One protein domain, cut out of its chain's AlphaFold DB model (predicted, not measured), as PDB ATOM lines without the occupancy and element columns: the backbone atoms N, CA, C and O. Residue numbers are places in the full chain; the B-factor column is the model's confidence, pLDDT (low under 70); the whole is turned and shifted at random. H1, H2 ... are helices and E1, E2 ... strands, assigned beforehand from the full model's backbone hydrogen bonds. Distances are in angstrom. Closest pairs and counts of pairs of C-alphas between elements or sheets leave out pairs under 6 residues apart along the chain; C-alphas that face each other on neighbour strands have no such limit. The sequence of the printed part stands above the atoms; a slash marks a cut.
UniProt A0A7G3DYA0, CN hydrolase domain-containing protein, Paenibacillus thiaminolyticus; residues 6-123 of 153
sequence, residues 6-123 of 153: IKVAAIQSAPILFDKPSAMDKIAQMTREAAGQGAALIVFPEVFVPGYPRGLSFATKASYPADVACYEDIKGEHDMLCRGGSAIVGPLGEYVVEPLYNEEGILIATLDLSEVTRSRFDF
ATOM      1  N   ILE A   6      28.247  31.994  -3.207       94.81
ATOM      2  CA  ILE A   6      27.195  31.132  -2.657       94.81
ATOM      3  C   ILE A   6      27.824  29.870  -2.090       94.81
ATOM      4  O   ILE A   6      28.719  29.305  -2.708       94.81
ATOM      5  N   LYS A   7      27.357  29.406  -0.932       96.50
ATOM      6  CA  LYS A   7      27.738  28.087  -0.430       96.50
ATOM      7  C   LYS A   7      26.736  27.055  -0.936       96.50
ATOM      8  O   LYS A   7      25.532  27.286  -0.838       96.50
ATOM      9  N   VAL A   8      27.220  25.947  -1.473       97.31
ATOM     10  CA  VAL A   8      26.401  24.860  -2.018       97.31
ATOM     11  C   VAL A   8      26.750  23.536  -1.350       97.31
ATOM     12  O   VAL A   8      27.847  23.389  -0.811       97.31
ATOM     13  N   ALA A   9      25.821  22.588  -1.417       97.75
ATOM     14  CA  ALA A   9      26.007  21.217  -0.979       97.75
ATOM     15  C   ALA A   9      25.585  20.229  -2.071       97.75
ATOM     16  O   ALA A   9      24.487  20.353  -2.615       97.75
ATOM     17  N   ALA A  10      26.419  19.230  -2.344       96.38
ATOM     18  CA  ALA A  10      26.052  18.053  -3.126       96.38
ATOM     19  C   ALA A  10      26.022  16.827  -2.210       96.38
ATOM     20  O   ALA A  10      27.004  16.519  -1.537       96.38
ATOM     21  N   ILE A  11      24.879  16.149  -2.159       95.06
ATOM     22  CA  ILE A  11      24.672  14.975  -1.312       95.06
ATOM     23  C   ILE A  11      25.039  13.717  -2.102       95.06
ATOM     24  O   ILE A  11      24.557  13.520  -3.216       95.06
ATOM     25  N   GLN A  12      25.860  12.845  -1.520       92.94
ATOM     26  CA  GLN A  12      26.037  11.465  -1.963       92.94
ATOM     27  C   GLN A  12      25.538  10.544  -0.866       92.94
ATOM     28  O   GLN A  12      26.094  10.496   0.227       92.94
ATOM     29  N   SER A  13      24.470   9.819  -1.153       89.50
ATOM     30  CA  SER A  13      23.891   8.911  -0.183       89.50
ATOM     31  C   SER A  13      23.119   7.817  -0.894       89.50
ATOM     32  O   SER A  13      22.650   8.014  -2.018       89.50
ATOM     33  N   ALA A  14      23.001   6.659  -0.256       86.56
ATOM     34  CA  ALA A  14      22.237   5.562  -0.802       86.56
ATOM     35  C   ALA A  14      20.735   5.860  -0.682       86.56
ATOM     36  O   ALA A  14      20.295   6.384   0.355       86.56
ATOM     37  N   PRO A  15      19.928   5.530  -1.702       82.44
ATOM     38  CA  PRO A  15      18.485   5.686  -1.613       82.44
ATOM     39  C   PRO A  15      17.905   4.686  -0.606       82.44
ATOM     40  O   PRO A  15      18.421   3.580  -0.434       82.44
ATOM     41  N   ILE A  16      16.783   5.051   0.011       83.44
ATOM     42  CA  ILE A  16      15.918   4.076   0.678       83.44
ATOM     43  C   ILE A  16      14.876   3.647  -0.355       83.44
ATOM     44  O   ILE A  16      13.964   4.407  -0.690       83.44
ATOM     45  N   LEU A  17      15.053   2.454  -0.925       80.06
ATOM     46  CA  LEU A  17      14.185   1.967  -1.992       80.06
ATOM     47  C   LEU A  17      12.824   1.532  -1.438       80.06
ATOM     48  O   LEU A  17      12.735   0.870  -0.411       80.06
ATOM     49  N   PHE A  18      11.763   1.899  -2.160       78.38
ATOM     50  CA  PHE A  18      10.371   1.498  -1.904       78.38
ATOM     51  C   PHE A  18       9.764   1.915  -0.548       78.38
ATOM     52  O   PHE A  18       8.610   1.592  -0.282       78.38
ATOM     53  N   ASP A  19      10.461   2.730   0.248       83.19
ATOM     54  CA  ASP A  19       9.942   3.363   1.465       83.19
ATOM     55  C   ASP A  19      10.030   4.892   1.341       83.19
ATOM     56  O   ASP A  19      11.030   5.538   1.662       83.19
ATOM     57  N   LYS A  20       8.950   5.482   0.816       85.00
ATOM     58  CA  LYS A  20       8.852   6.930   0.602       85.00
ATOM     59  C   LYS A  20       8.933   7.731   1.914       85.00
ATOM     60  O   LYS A  20       9.672   8.713   1.909       85.00
ATOM     61  N   PRO A  21       8.198   7.399   2.997       88.69
ATOM     62  CA  PRO A  21       8.331   8.105   4.274       88.69
ATOM     63  C   PRO A  21       9.776   8.169   4.778       88.69
ATOM     64  O   PRO A  21      10.292   9.268   4.977       88.69
ATOM     65  N   SER A  22      10.464   7.028   4.859       88.75
ATOM     66  CA  SER A  22      11.852   6.991   5.331       88.75
ATOM     67  C   SER A  22      12.798   7.755   4.404       88.75
ATOM     68  O   SER A  22      13.693   8.462   4.872       88.75
ATOM     69  N   ALA A  23      12.590   7.687   3.083       88.19
ATOM     70  CA  ALA A  23      13.357   8.485   2.126       88.19
ATOM     71  C   ALA A  23      13.172   9.999   2.355       88.19
ATOM     72  O   ALA A  23      14.147  10.753   2.334       88.19
ATOM     73  N   MET A  24      11.942  10.450   2.625       90.19
ATOM     74  CA  MET A  24      11.657  11.855   2.933       90.19
ATOM     75  C   MET A  24      12.303  12.299   4.249       90.19
ATOM     76  O   MET A  24      12.836  13.409   4.315       90.19
ATOM     77  N   ASP A  25      12.319  11.440   5.267       92.81
ATOM     78  CA  ASP A  25      12.991  11.722   6.537       92.81
ATOM     79  C   ASP A  25      14.509  11.845   6.358       92.81
ATOM     80  O   ASP A  25      15.113  12.800   6.862       92.81
ATOM     81  N   LYS A  26      15.118  10.953   5.561       91.06
ATOM     82  CA  LYS A  26      16.547  11.013   5.207       91.06
ATOM     83  C   LYS A  26      16.885  12.308   4.465       91.06
ATOM     84  O   LYS A  26      17.839  12.994   4.834       91.06
ATOM     85  N   ILE A  27      16.066  12.706   3.484       91.94
ATOM     86  CA  ILE A  27      16.208  13.994   2.781       91.94
ATOM     87  C   ILE A  27      16.138  15.156   3.766       91.94
ATOM     88  O   ILE A  27      16.989  16.046   3.732       91.94
ATOM     89  N   ALA A  28      15.140  15.167   4.649       94.56
ATOM     90  CA  ALA A  28      14.954  16.250   5.604       94.56
ATOM     91  C   ALA A  28      16.138  16.351   6.580       94.56
ATOM     92  O   ALA A  28      16.579  17.458   6.896       94.56
ATOM     93  N   GLN A  29      16.678  15.216   7.031       95.56
ATOM     94  CA  GLN A  29      17.868  15.165   7.879       95.56
ATOM     95  C   GLN A  29      19.090  15.752   7.172       95.56
ATOM     96  O   GLN A  29      19.684  16.700   7.685       95.56
ATOM     97  N   MET A  30      19.419  15.253   5.980       94.88
ATOM     98  CA  MET A  30      20.574  15.726   5.208       94.88
ATOM     99  C   MET A  30      20.429  17.195   4.797       94.88
ATOM    100  O   MET A  30      21.401  17.946   4.801       94.88
ATOM    101  N   THR A  31      19.200  17.639   4.522       95.94
ATOM    102  CA  THR A  31      18.900  19.049   4.245       95.94
ATOM    103  C   THR A  31      19.213  19.926   5.453       95.94
ATOM    104  O   THR A  31      19.856  20.960   5.299       95.94
ATOM    105  N   ARG A  32      18.796  19.524   6.664       97.56
ATOM    106  CA  ARG A  32      19.113  20.261   7.901       97.56
ATOM    107  C   ARG A  32      20.612  20.304   8.166       97.56
ATOM    108  O   ARG A  32      21.116  21.349   8.561       97.56
ATOM    109  N   GLU A  33      21.314  19.201   7.932       97.31
ATOM    110  CA  GLU A  33      22.763  19.123   8.109       97.31
ATOM    111  C   GLU A  33      23.504  20.061   7.147       97.31
ATOM    112  O   GLU A  33      24.283  20.907   7.585       97.31
ATOM    113  N   ALA A  34      23.202  19.995   5.848       96.69
ATOM    114  CA  ALA A  34      23.803  20.875   4.848       96.69
ATOM    115  C   ALA A  34      23.435  22.355   5.073       96.69
ATOM    116  O   ALA A  34      24.291  23.239   4.965       96.69
ATOM    117  N   ALA A  35      22.184  22.643   5.446       96.38
ATOM    118  CA  ALA A  35      21.750  23.993   5.804       96.38
ATOM    119  C   ALA A  35      22.469  24.511   7.062       96.38
ATOM    120  O   ALA A  35      22.869  25.673   7.100       96.38
ATOM    121  N   GLY A  36      22.709  23.649   8.058       97.12
ATOM    122  CA  GLY A  36      23.500  23.963   9.253       97.12
ATOM    123  C   GLY A  36      24.953  24.330   8.937       97.12
ATOM    124  O   GLY A  36      25.555  25.138   9.639       97.12
ATOM    125  N   GLN A  37      25.493  23.823   7.825       96.19
ATOM    126  CA  GLN A  37      26.808  24.208   7.294       96.19
ATOM    127  C   GLN A  37      26.770  25.506   6.458       96.19
ATOM    128  O   GLN A  37      27.807  25.989   5.984       96.19
ATOM    129  N   GLY A  38      25.589  26.113   6.305       95.50
ATOM    130  CA  GLY A  38      25.350  27.376   5.609       95.50
ATOM    131  C   GLY A  38      25.109  27.235   4.107       95.50
ATOM    132  O   GLY A  38      25.265  28.222   3.390       95.50
ATOM    133  N   ALA A  39      24.796  26.033   3.609       96.31
ATOM    134  CA  ALA A  39      24.485  25.835   2.197       96.31
ATOM    135  C   ALA A  39      23.188  26.567   1.814       96.31
ATOM    136  O   ALA A  39      22.143  26.390   2.437       96.31
ATOM    137  N   ALA A  40      23.261  27.381   0.763       94.12
ATOM    138  CA  ALA A  40      22.132  28.101   0.178       94.12
ATOM    139  C   ALA A  40      21.470  27.327  -0.979       94.12
ATOM    140  O   ALA A  40      20.354  27.649  -1.380       94.12
ATOM    141  N   LEU A  41      22.159  26.319  -1.517       94.44
ATOM    142  CA  LEU A  41      21.658  25.384  -2.520       94.44
ATOM    143  C   LEU A  41      22.122  23.979  -2.144       94.44
ATOM    144  O   LEU A  41      23.304  23.783  -1.868       94.44
ATOM    145  N   ILE A  42      21.203  23.019  -2.141       96.06
ATOM    146  CA  ILE A  42      21.471  21.620  -1.804       96.06
ATOM    147  C   ILE A  42      20.942  20.772  -2.957       96.06
ATOM    148  O   ILE A  42      19.781  20.921  -3.340       96.06
ATOM    149  N   VAL A  43      21.786  19.913  -3.521       94.06
ATOM    150  CA  VAL A  43      21.425  19.004  -4.616       94.06
ATOM    151  C   VAL A  43      21.538  17.552  -4.162       94.06
ATOM    152  O   VAL A  43      22.474  17.187  -3.449       94.06
ATOM    153  N   PHE A  44      20.574  16.733  -4.574       91.25
ATOM    154  CA  PHE A  44      20.516  15.300  -4.280       91.25
ATOM    155  C   PHE A  44      20.782  14.474  -5.550       91.25
ATOM    156  O   PHE A  44      20.558  14.990  -6.650       91.25
ATOM    157  N   PRO A  45      21.227  13.210  -5.415       81.00
ATOM    158  CA  PRO A  45      21.406  12.304  -6.545       81.00
ATOM    159  C   PRO A  45      20.109  12.087  -7.333       81.00
ATOM    160  O   PRO A  45      19.004  12.164  -6.786       81.00
ATOM    161  N   GLU A  46      20.244  11.764  -8.618       68.62
ATOM    162  CA  GLU A  46      19.108  11.335  -9.430       68.62
ATOM    163  C   GLU A  46      18.499  10.051  -8.832       68.62
ATOM    164  O   GLU A  46      19.210   9.165  -8.362       68.62
ATOM    165  N   VAL A  47      17.165   9.966  -8.816       65.44
ATOM    166  CA  VAL A  47      16.392   8.826  -8.276       65.44
ATOM    167  C   VAL A  47      16.453   8.635  -6.741       65.44
ATOM    168  O   VAL A  47      16.122   7.571  -6.223       65.44
ATOM    169  N   PHE A  48      16.786   9.681  -5.974       70.44
ATOM    170  CA  PHE A  48      16.810   9.615  -4.499       70.44
ATOM    171  C   PHE A  48      15.423   9.437  -3.837       70.44
ATOM    172  O   PHE A  48      15.324   8.922  -2.725       70.44
ATOM    173  N   VAL A  49      14.341   9.842  -4.515       65.31
ATOM    174  CA  VAL A  49      12.936   9.608  -4.113       65.31
ATOM    175  C   VAL A  49      12.364   8.557  -5.071       65.31
ATOM    176  O   VAL A  49      12.501   8.732  -6.282       65.31
ATOM    177  N   PRO A  50      11.781   7.452  -4.570       61.19
ATOM    178  CA  PRO A  50      11.792   6.146  -5.240       61.19
ATOM    179  C   PRO A  50      10.999   6.142  -6.558       61.19
ATOM    180  O   PRO A  50      10.071   6.925  -6.734       61.19
ATOM    181  N   GLY A  51      11.251   5.245  -7.512       52.72
ATOM    182  CA  GLY A  51      12.039   4.022  -7.427       52.72
ATOM    183  C   GLY A  51      12.274   3.415  -8.807       52.72
ATOM    184  O   GLY A  51      11.450   2.660  -9.322       52.72
ATOM    185  N   TYR A  52      13.435   3.705  -9.379       55.84
ATOM    186  CA  TYR A  52      13.939   2.947 -10.511       55.84
ATOM    187  C   TYR A  52      15.452   2.762 -10.350       55.84
ATOM    188  O   TYR A  52      16.172   3.749 -10.273       55.84
ATOM    189  N   PRO A  53      15.965   1.524 -10.262       56.88
ATOM    190  CA  PRO A  53      17.383   1.295  -9.982       56.88
ATOM    191  C   PRO A  53      18.310   1.751 -11.120       56.88
ATOM    192  O   PRO A  53      19.514   1.874 -10.909       56.88
ATOM    193  N   ARG A  54      17.782   2.032 -12.326       53.69
ATOM    194  CA  ARG A  54      18.589   2.668 -13.379       53.69
ATOM    195  C   ARG A  54      18.764   4.153 -13.078       53.69
ATOM    196  O   ARG A  54      17.773   4.862 -12.952       53.69
ATOM    197  N   GLY A  55      20.020   4.596 -13.047       55.28
ATOM    198  CA  GLY A  55      20.399   5.988 -12.785       55.28
ATOM    199  C   GLY A  55      20.964   6.239 -11.384       55.28
ATOM    200  O   GLY A  55      21.279   7.380 -11.067       55.28
ATOM    201  N   LEU A  56      21.126   5.204 -10.550       58.09
ATOM    202  CA  LEU A  56      21.772   5.357  -9.247       58.09
ATOM    203  C   LEU A  56      23.276   5.592  -9.406       58.09
ATOM    204  O   LEU A  56      23.999   4.743  -9.921       58.09
ATOM    205  N   SER A  57      23.747   6.732  -8.908       64.81
ATOM    206  CA  SER A  57      25.181   7.032  -8.850       64.81
ATOM    207  C   SER A  57      25.857   6.393  -7.629       64.81
ATOM    208  O   SER A  57      27.040   6.074  -7.695       64.81
ATOM    209  N   PHE A  58      25.122   6.156  -6.532       73.44
ATOM    210  CA  PHE A  58      25.622   5.519  -5.305       73.44
ATOM    211  C   PHE A  58      24.578   4.563  -4.703       73.44
ATOM    212  O   PHE A  58      23.426   4.951  -4.511       73.44
ATOM    213  N   ALA A  59      24.978   3.324  -4.406       73.44
ATOM    214  CA  ALA A  59      24.113   2.300  -3.819       73.44
ATOM    215  C   ALA A  59      24.935   1.155  -3.211       73.44
ATOM    216  O   ALA A  59      25.966   0.755  -3.758       73.44
ATOM    217  N   THR A  60      24.432   0.585  -2.119       76.31
ATOM    218  CA  THR A  60      24.959  -0.642  -1.507       76.31
ATOM    219  C   THR A  60      23.919  -1.755  -1.588       76.31
ATOM    220  O   THR A  60      22.743  -1.498  -1.852       76.31
ATOM    221  N   LYS A  61      24.306  -3.007  -1.319       75.69
ATOM    222  CA  LYS A  61      23.339  -4.116  -1.231       75.69
ATOM    223  C   LYS A  61      22.236  -3.844  -0.215       75.69
ATOM    224  O   LYS A  61      21.083  -4.167  -0.473       75.69
ATOM    225  N   ALA A  62      22.573  -3.199   0.902       76.12
ATOM    226  CA  ALA A  62      21.613  -2.820   1.935       76.12
ATOM    227  C   ALA A  62      20.555  -1.809   1.451       76.12
ATOM    228  O   ALA A  62      19.510  -1.674   2.081       76.12
ATOM    229  N   SER A  63      20.796  -1.107   0.339       73.69
ATOM    230  CA  SER A  63      19.805  -0.213  -0.273       73.69
ATOM    231  C   SER A  63      18.638  -0.970  -0.915       73.69
ATOM    232  O   SER A  63      17.584  -0.377  -1.131       73.69
ATOM    233  N   TYR A  64      18.815  -2.261  -1.226       74.19
ATOM    234  CA  TYR A  64      17.823  -3.104  -1.887       74.19
ATOM    235  C   TYR A  64      17.107  -4.013  -0.879       74.19
ATOM    236  O   TYR A  64      17.765  -4.797  -0.190       74.19
ATOM    237  N   PRO A  65      15.763  -3.963  -0.806       74.62
ATOM    238  CA  PRO A  65      14.999  -4.912  -0.005       74.62
ATOM    239  C   PRO A  65      15.242  -6.353  -0.463       74.62
ATOM    240  O   PRO A  65      15.385  -6.618  -1.655       74.62
ATOM    241  N   ALA A  66      15.272  -7.296   0.479       72.56
ATOM    242  CA  ALA A  66      15.560  -8.703   0.184       72.56
ATOM    243  C   ALA A  66      14.479  -9.399  -0.670       72.56
ATOM    244  O   ALA A  66      14.725 -10.466  -1.226       72.56
ATOM    245  N   ASP A  67      13.288  -8.810  -0.757       73.12
ATOM    246  CA  ASP A  67      12.116  -9.320  -1.467       73.12
ATOM    247  C   ASP A  67      11.935  -8.719  -2.873       73.12
ATOM    248  O   ASP A  67      10.948  -9.024  -3.547       73.12
ATOM    249  N   VAL A  68      12.873  -7.894  -3.362       72.19
ATOM    250  CA  VAL A  68      12.793  -7.377  -4.737       72.19
ATOM    251  C   VAL A  68      13.018  -8.493  -5.759       72.19
ATOM    252  O   VAL A  68      13.884  -9.347  -5.595       72.19
ATOM    253  N   ALA A  69      12.267  -8.460  -6.865       67.44
ATOM    254  CA  ALA A  69      12.291  -9.506  -7.894       67.44
ATOM    255  C   ALA A  69      13.683  -9.763  -8.510       67.44
ATOM    256  O   ALA A  69      13.940 -10.860  -8.995       67.44
ATOM    257  N   CYS A  70      14.577  -8.772  -8.469       64.12
ATOM    258  CA  CYS A  70      15.961  -8.861  -8.939       64.12
ATOM    259  C   CYS A  70      16.990  -9.079  -7.811       64.12
ATOM    260  O   CYS A  70      18.187  -8.930  -8.041       64.12
ATOM    261  N   TYR A  71      16.570  -9.411  -6.581       66.19
ATOM    262  CA  TYR A  71      17.499  -9.586  -5.457       66.19
ATOM    263  C   TYR A  71      18.479 -10.743  -5.708       66.19
ATOM    264  O   TYR A  71      19.655 -10.657  -5.362       66.19
ATOM    265  N   GLU A  72      18.014 -11.812  -6.360       67.75
ATOM    266  CA  GLU A  72      18.865 -12.941  -6.761       67.75
ATOM    267  C   GLU A  72      19.992 -12.514  -7.714       67.75
ATOM    268  O   GLU A  72      21.102 -13.032  -7.598       67.75
ATOM    269  N   ASP A  73      19.750 -11.519  -8.575       68.38
ATOM    270  CA  ASP A  73      20.751 -11.008  -9.519       68.38
ATOM    271  C   ASP A  73      21.881 -10.249  -8.798       68.38
ATOM    272  O   ASP A  73      23.024 -10.272  -9.245       68.38
ATOM    273  N   ILE A  74      21.592  -9.631  -7.644       68.44
ATOM    274  CA  ILE A  74      22.564  -8.854  -6.850       68.44
ATOM    275  C   ILE A  74      23.176  -9.636  -5.678       68.44
ATOM    276  O   ILE A  74      24.160  -9.189  -5.078       68.44
ATOM    277  N   LYS A  75      22.656 -10.825  -5.331       66.69
ATOM    278  CA  LYS A  75      23.181 -11.641  -4.215       66.69
ATOM    279  C   LYS A  75      24.667 -11.959  -4.370       66.69
ATOM    280  O   LYS A  75      25.393 -11.905  -3.375       66.69
ATOM    281  N   GLY A  76      25.115 -12.244  -5.593       65.00
ATOM    282  CA  GLY A  76      26.506 -12.582  -5.911       65.00
ATOM    283  C   GLY A  76      27.461 -11.391  -6.038       65.00
ATOM    284  O   GLY A  76      28.666 -11.603  -6.132       65.00
ATOM    285  N   GLU A  77      26.957 -10.154  -6.032       66.25
ATOM    286  CA  GLU A  77      27.782  -8.968  -6.289       66.25
ATOM    287  C   GLU A  77      28.583  -8.503  -5.059       66.25
ATOM    288  O   GLU A  77      28.522  -9.100  -3.984       66.25
ATOM    289  N   HIS A  78      29.373  -7.439  -5.188       64.38
ATOM    290  CA  HIS A  78      30.033  -6.809  -4.042       64.38
ATOM    291  C   HIS A  78      29.041  -5.974  -3.219       64.38
ATOM    292  O   HIS A  78      27.968  -5.619  -3.695       64.38
ATOM    293  N   ASP A  79      29.380  -5.675  -1.961       71.88
ATOM    294  CA  ASP A  79      28.501  -4.893  -1.077       71.88
ATOM    295  C   ASP A  79      28.259  -3.465  -1.603       71.88
ATOM    296  O   ASP A  79      27.162  -2.920  -1.491       71.88
ATOM    297  N   MET A  80      29.273  -2.892  -2.256       76.25
ATOM    298  CA  MET A  80      29.175  -1.644  -3.005       76.25
ATOM    299  C   MET A  80      28.736  -1.940  -4.442       76.25
ATOM    300  O   MET A  80      29.510  -2.509  -5.212       76.25
ATOM    301  N   LEU A  81      27.519  -1.527  -4.800       75.25
ATOM    302  CA  LEU A  81      26.942  -1.733  -6.133       75.25
ATOM    303  C   LEU A  81      27.237  -0.542  -7.054       75.25
ATOM    304  O   LEU A  81      27.605  -0.710  -8.215       75.25
ATOM    305  N   CYS A  82      27.137   0.680  -6.527       79.62
ATOM    306  CA  CYS A  82      27.515   1.904  -7.233       79.62
ATOM    307  C   CYS A  82      28.425   2.739  -6.337       79.62
ATOM    308  O   CYS A  82      28.041   3.122  -5.234       79.62
ATOM    309  N   ARG A  83      29.640   3.020  -6.817       85.69
ATOM    310  CA  ARG A  83      30.721   3.614  -6.015       85.69
ATOM    311  C   ARG A  83      30.545   5.104  -5.724       85.69
ATOM    312  O   ARG A  83      31.376   5.652  -5.010       85.69
ATOM    313  N   GLY A  84      29.527   5.771  -6.259       87.88
ATOM    314  CA  GLY A  84      29.409   7.221  -6.164       87.88
ATOM    315  C   GLY A  84      30.220   7.935  -7.236       87.88
ATOM    316  O   GLY A  84      30.376   7.447  -8.356       87.88
ATOM    317  N   GLY A  85      30.741   9.099  -6.878       90.31
ATOM    318  CA  GLY A  85      31.433  10.022  -7.770       90.31
ATOM    319  C   GLY A  85      30.767  11.392  -7.831       90.31
ATOM    320  O   GLY A  85      31.050  12.156  -8.754       90.31
ATOM    321  N   SER A  86      29.884  11.717  -6.879       93.62
ATOM    322  CA  SER A  86      29.417  13.090  -6.703       93.62
ATOM    323  C   SER A  86      30.624  14.001  -6.531       93.62
ATOM    324  O   SER A  86      31.514  13.712  -5.736       93.62
ATOM    325  N   ALA A  87      30.638  15.094  -7.281       94.81
ATOM    326  CA  ALA A  87      31.700  16.086  -7.298       94.81
ATOM    327  C   ALA A  87      31.080  17.468  -7.509       94.81
ATOM    328  O   ALA A  87      29.933  17.587  -7.955       94.81
ATOM    329  N   ILE A  88      31.847  18.518  -7.232       95.75
ATOM    330  CA  ILE A  88      31.477  19.883  -7.613       95.75
ATOM    331  C   ILE A  88      32.491  20.334  -8.649       95.75
ATOM    332  O   ILE A  88      33.681  20.404  -8.357       95.75
ATOM    333  N   VAL A  89      32.014  20.617  -9.858       94.19
ATOM    334  CA  VAL A  89      32.857  20.966 -11.004       94.19
ATOM    335  C   VAL A  89      32.612  22.421 -11.374       94.19
ATOM    336  O   VAL A  89      31.467  22.882 -11.417       94.19
ATOM    337  N   GLY A  90      33.698  23.147 -11.592       91.38
ATOM    338  CA  GLY A  90      33.679  24.521 -12.043       91.38
ATOM    339  C   GLY A  90      33.360  24.635 -13.535       91.38
ATOM    340  O   GLY A  90      33.324  23.646 -14.271       91.38
ATOM    341  N   PRO A  91      33.079  25.854 -14.005       88.25
ATOM    342  CA  PRO A  91      32.632  26.088 -15.372       88.25
ATOM    343  C   PRO A  91      33.700  25.811 -16.444       88.25
ATOM    344  O   PRO A  91      33.330  25.672 -17.608       88.25
ATOM    345  N   LEU A  92      34.984  25.698 -16.079       87.19
ATOM    346  CA  LEU A  92      36.073  25.324 -16.990       87.19
ATOM    347  C   LEU A  92      36.454  23.834 -16.884       87.19
ATOM    348  O   LEU A  92      37.391  23.389 -17.547       87.19
ATOM    349  N   GLY A  93      35.698  23.045 -16.112       88.06
ATOM    350  CA  GLY A  93      35.877  21.597 -15.978       88.06
ATOM    351  C   GLY A  93      36.793  21.163 -14.831       88.06
ATOM    352  O   GLY A  93      37.060  19.973 -14.683       88.06
ATOM    353  N   GLU A  94      37.267  22.092 -14.009       92.75
ATOM    354  CA  GLU A  94      38.077  21.823 -12.828       92.75
ATOM    355  C   GLU A  94      37.238  21.317 -11.645       92.75
ATOM    356  O   GLU A  94      36.105  21.755 -11.437       92.75
ATOM    357  N   TYR A  95      37.792  20.426 -10.822       95.12
ATOM    358  CA  TYR A  95      37.137  20.031  -9.575       95.12
ATOM    359  C   TYR A  95      37.269  21.140  -8.529       95.12
ATOM    360  O   TYR A  95      38.359  21.465  -8.065       95.12
ATOM    361  N   VAL A  96      36.131  21.703  -8.124       96.12
ATOM    362  CA  VAL A  96      36.017  22.547  -6.926       96.12
ATOM    363  C   VAL A  96      35.999  21.671  -5.675       96.12
ATOM    364  O   VAL A  96      36.569  22.032  -4.648       96.12
ATOM    365  N   VAL A  97      35.346  20.510  -5.769       97.12
ATOM    366  CA  VAL A  97      35.444  19.417  -4.798       97.12
ATOM    367  C   VAL A  97      35.618  18.126  -5.580       97.12
ATOM    368  O   VAL A  97      34.820  17.843  -6.480       97.12
ATOM    369  N   GLU A  98      36.660  17.376  -5.232       97.12
ATOM    370  CA  GLU A  98      36.994  16.088  -5.839       97.12
ATOM    371  C   GLU A  98      35.843  15.073  -5.702       97.12
ATOM    372  O   GLU A  98      35.066  15.148  -4.740       97.12
ATOM    373  N   PRO A  99      35.723  14.110  -6.633       95.62
ATOM    374  CA  PRO A  99      34.702  13.076  -6.551       95.62
ATOM    375  C   PRO A  99      34.803  12.236  -5.271       95.62
ATOM    376  O   PRO A  99      35.865  11.710  -4.934       95.62
ATOM    377  N   LEU A 100      33.669  12.048  -4.595       94.12
ATOM    378  CA  LEU A 100      33.567  11.174  -3.428       94.12
ATOM    379  C   LEU A 100      33.292   9.733  -3.862       94.12
ATOM    380  O   LEU A 100      32.277   9.468  -4.508       94.12
ATOM    381  N   TYR A 101      34.137   8.784  -3.461       92.38
ATOM    382  CA  TYR A 101      33.978   7.375  -3.826       92.38
ATOM    383  C   TYR A 101      33.847   6.459  -2.617       92.38
ATOM    384  O   TYR A 101      34.573   6.586  -1.642       92.38
ATOM    385  N   ASN A 102      33.007   5.437  -2.768       89.81
ATOM    386  CA  ASN A 102      32.823   4.320  -1.844       89.81
ATOM    387  C   ASN A 102      32.289   4.701  -0.451       89.81
ATOM    388  O   ASN A 102      32.286   3.852   0.437       89.81
ATOM    389  N   GLU A 103      31.810   5.929  -0.262       90.12
ATOM    390  CA  GLU A 103      31.256   6.397   1.008       90.12
ATOM    391  C   GLU A 103      30.104   7.394   0.815       90.12
ATOM    392  O   GLU A 103      29.978   8.028  -0.238       90.12
ATOM    393  N   GLU A 104      29.243   7.513   1.829       91.50
ATOM    394  CA  GLU A 104      28.231   8.571   1.889       91.50
ATOM    395  C   GLU A 104      28.852   9.872   2.406       91.50
ATOM    396  O   GLU A 104      29.748   9.851   3.249       91.50
ATOM    397  N   GLY A 105      28.351  11.016   1.946       93.69
ATOM    398  CA  GLY A 105      28.848  12.303   2.412       93.69
ATOM    399  C   GLY A 105      28.133  13.513   1.829       93.69
ATOM    400  O   GLY A 105      27.358  13.429   0.873       93.69
ATOM    401  N   ILE A 106      28.424  14.665   2.431       96.12
ATOM    402  CA  ILE A 106      27.966  15.984   1.994       96.12
ATOM    403  C   ILE A 106      29.184  16.754   1.492       96.12
ATOM    404  O   ILE A 106      30.053  17.137   2.273       96.12
ATOM    405  N   LEU A 107      29.242  17.006   0.188       97.25
ATOM    406  CA  LEU A 107      30.287  17.822  -0.418       97.25
ATOM    407  C   LEU A 107      29.877  19.289  -0.316       97.25
ATOM    408  O   LEU A 107      28.833  19.664  -0.845       97.25
ATOM    409  N   ILE A 108      30.692  20.119   0.336       97.50
ATOM    410  CA  ILE A 108      30.425  21.551   0.526       97.50
ATOM    411  C   ILE A 108      31.449  22.388  -0.233       97.50
ATOM    412  O   ILE A 108      32.652  22.175  -0.103       97.50
ATOM    413  N   ALA A 109      30.976  23.405  -0.956       96.94
ATOM    414  CA  ALA A 109      31.836  24.389  -1.610       96.94
ATOM    415  C   ALA A 109      31.261  25.800  -1.521       96.94
ATOM    416  O   ALA A 109      30.047  25.988  -1.459       96.94
ATOM    417  N   THR A 110      32.136  26.805  -1.566       96.38
ATOM    418  CA  THR A 110      31.740  28.201  -1.795       96.38
ATOM    419  C   THR A 110      32.111  28.585  -3.222       96.38
ATOM    420  O   THR A 110      33.282  28.555  -3.578       96.38
ATOM    421  N   LEU A 111      31.115  28.929  -4.036       94.44
ATOM    422  CA  LEU A 111      31.252  29.226  -5.461       94.44
ATOM    423  C   LEU A 111      31.220  30.737  -5.709       94.44
ATOM    424  O   LEU A 111      30.361  31.420  -5.149       94.44
ATOM    425  N   ASP A 112      32.100  31.249  -6.576       92.75
ATOM    426  CA  ASP A 112      32.042  32.623  -7.101       92.75
ATOM    427  C   ASP A 112      31.184  32.658  -8.375       92.75
ATOM    428  O   ASP A 112      31.559  32.132  -9.422       92.75
ATOM    429  N   LEU A 113      30.024  33.311  -8.311       90.06
ATOM    430  CA  LEU A 113      29.105  33.405  -9.448       90.06
ATOM    431  C   LEU A 113      29.646  34.266 -10.600       90.06
ATOM    432  O   LEU A 113      29.099  34.210 -11.701       90.06
ATOM    433  N   SER A 114      30.699  35.059 -10.382       87.81
ATOM    434  CA  SER A 114      31.338  35.819 -11.464       87.81
ATOM    435  C   SER A 114      32.091  34.926 -12.458       87.81
ATOM    436  O   SER A 114      32.218  35.311 -13.623       87.81
ATOM    437  N   GLU A 115      32.481  33.713 -12.053       86.00
ATOM    438  CA  GLU A 115      33.142  32.730 -12.922       86.00
ATOM    439  C   GLU A 115      32.223  32.231 -14.042       86.00
ATOM    440  O   GLU A 115      32.688  31.966 -15.147       86.00
ATOM    441  N   VAL A 116      30.901  32.197 -13.824       83.56
ATOM    442  CA  VAL A 116      29.928  31.839 -14.873       83.56
ATOM    443  C   VAL A 116      29.979  32.842 -16.024       83.56
ATOM    444  O   VAL A 116      29.945  32.463 -17.192       83.56
ATOM    445  N   THR A 117      30.060  34.133 -15.700       79.50
ATOM    446  CA  THR A 117      30.149  35.190 -16.710       79.50
ATOM    447  C   THR A 117      31.494  35.134 -17.427       79.50
ATOM    448  O   THR A 117      31.505  35.181 -18.651       79.50
ATOM    449  N   ARG A 118      32.610  34.990 -16.697       77.62
ATOM    450  CA  ARG A 118      33.958  34.884 -17.289       77.62
ATOM    451  C   ARG A 118      34.085  33.687 -18.222       77.62
ATOM    452  O   ARG A 118      34.500  33.846 -19.360       77.62
ATOM    453  N   SER A 119      33.602  32.529 -17.789       75.69
ATOM    454  CA  SER A 119      33.663  31.306 -18.591       75.69
ATOM    455  C   SER A 119      32.838  31.408 -19.869       75.69
ATOM    456  O   SER A 119      33.223  30.854 -20.885       75.69
ATOM    457  N   ARG A 120      31.726  32.157 -19.868       73.88
ATOM    458  CA  ARG A 120      30.967  32.444 -21.099       73.88
ATOM    459  C   ARG A 120      31.688  33.395 -22.056       73.88
ATOM    460  O   ARG A 120      31.365  33.385 -23.236       73.88
ATOM    461  N   PHE A 121      32.598  34.230 -21.557       69.62
ATOM    462  CA  PHE A 121      33.459  35.050 -22.409       69.62
ATOM    463  C   PHE A 121      34.592  34.222 -23.020       69.62
ATOM    464  O   PHE A 121      34.879  34.389 -24.201       69.62
ATOM    465  N   ASP A 122      35.191  33.317 -22.244       66.94
ATOM    466  CA  ASP A 122      36.281  32.458 -22.722       66.94
ATOM    467  C   ASP A 122      35.775  31.320 -23.628       66.94
ATOM    468  O   ASP A 122      36.447  30.925 -24.581       66.94
ATOM    469  N   PHE A 123      34.572  30.803 -23.364       62.16
ATOM    470  CA  PHE A 123      33.938  29.723 -24.118       62.16
ATOM    471  C   PHE A 123      32.960  30.293 -25.161       62.16
ATOM    472  O   PHE A 123      31.752  30.389 -24.928       62.16
TER     473      PHE A 123
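AT A GLANCE: This is residues 6 to 123 of the 153 residues of the protein "CN hydrolase domain-containing protein" of Paenibacillus thiaminolyticus (UniProt A0A7G3DYA0). Two small sheets, E2 E1 E6 and E3 E4 E5, lie partly face to face as a sandwich with nearly aligned strands, and the long helix H1 covers the other face of the first. The short helices H2 and H3 sit at opposite ends of the elongated whole, which spans 52 by 28 by 20 A. The 118 printed residues, of mixed class, hold three named helices and six named strands in the order E1 H1 E2 E3 H2 E4 E5 E6 H3. The first sheet is mixed, the second all antiparallel; the whole is only just loose, close to compact, with a radius of gyration of the C-alphas of 16.5 A.

HOW THE PARTS SIT: E1, residues 6 to 12, is parallel to E2, residues 41 to 43 (N 9 and O 41, 2.8 A), and antiparallel to E6, residues 105 to 112 (N 8 and O 109, 2.8 A). H1, residues 20 to 36, is on this sheet at a height of 9.8 A, slantwise at 36 degrees to E1 on the local plane; the closest C-alphas of H1 and E1 are those of Ala 34 and Ala 9, 6.2 A apart. E1, H1 and E2 form a strand-helix-strand unit, parallel neighbour strands joined through a helix, with a right-handed crossover. E4, residues 80 to 89, is antiparallel to E3, residues 58 to 60 (N 59 and O 82, 3.2 A), and forms a hairpin with E5, residues 95 to 101 (N 85 and O 100, 2.8 A). The parts of the two sheets that face each other are 10.9 A apart centre to centre; the C-alphas of Val 97 and Ala 109, the closest of E5 and E6, are 6.9 A apart. H2, residues 71 to 75, and H3, residues 114 to 122, are on neither sheet. In H1, H2 and H3 every O i to N i+4 pair is within hydrogen-bond range.

IN THESE COORDINATES: E1 begins at C-alpha 6 (27.195, 31.132, -2.657). H1 is 24.1 A long, E4 24.3 A and E6 22.7 A. H3 ends at C-alpha 122 (36.281, 32.458, -22.722).

THE WHOLE: The C-alphas farthest apart, Asp 67 and Phe 121, are 53.5 A apart. The printed part has no cut, and E2 to E3 is a long link. The pLDDT is under 70 at residues 46 to 47, 49 to 57, 69 to 78 and 121 to 123.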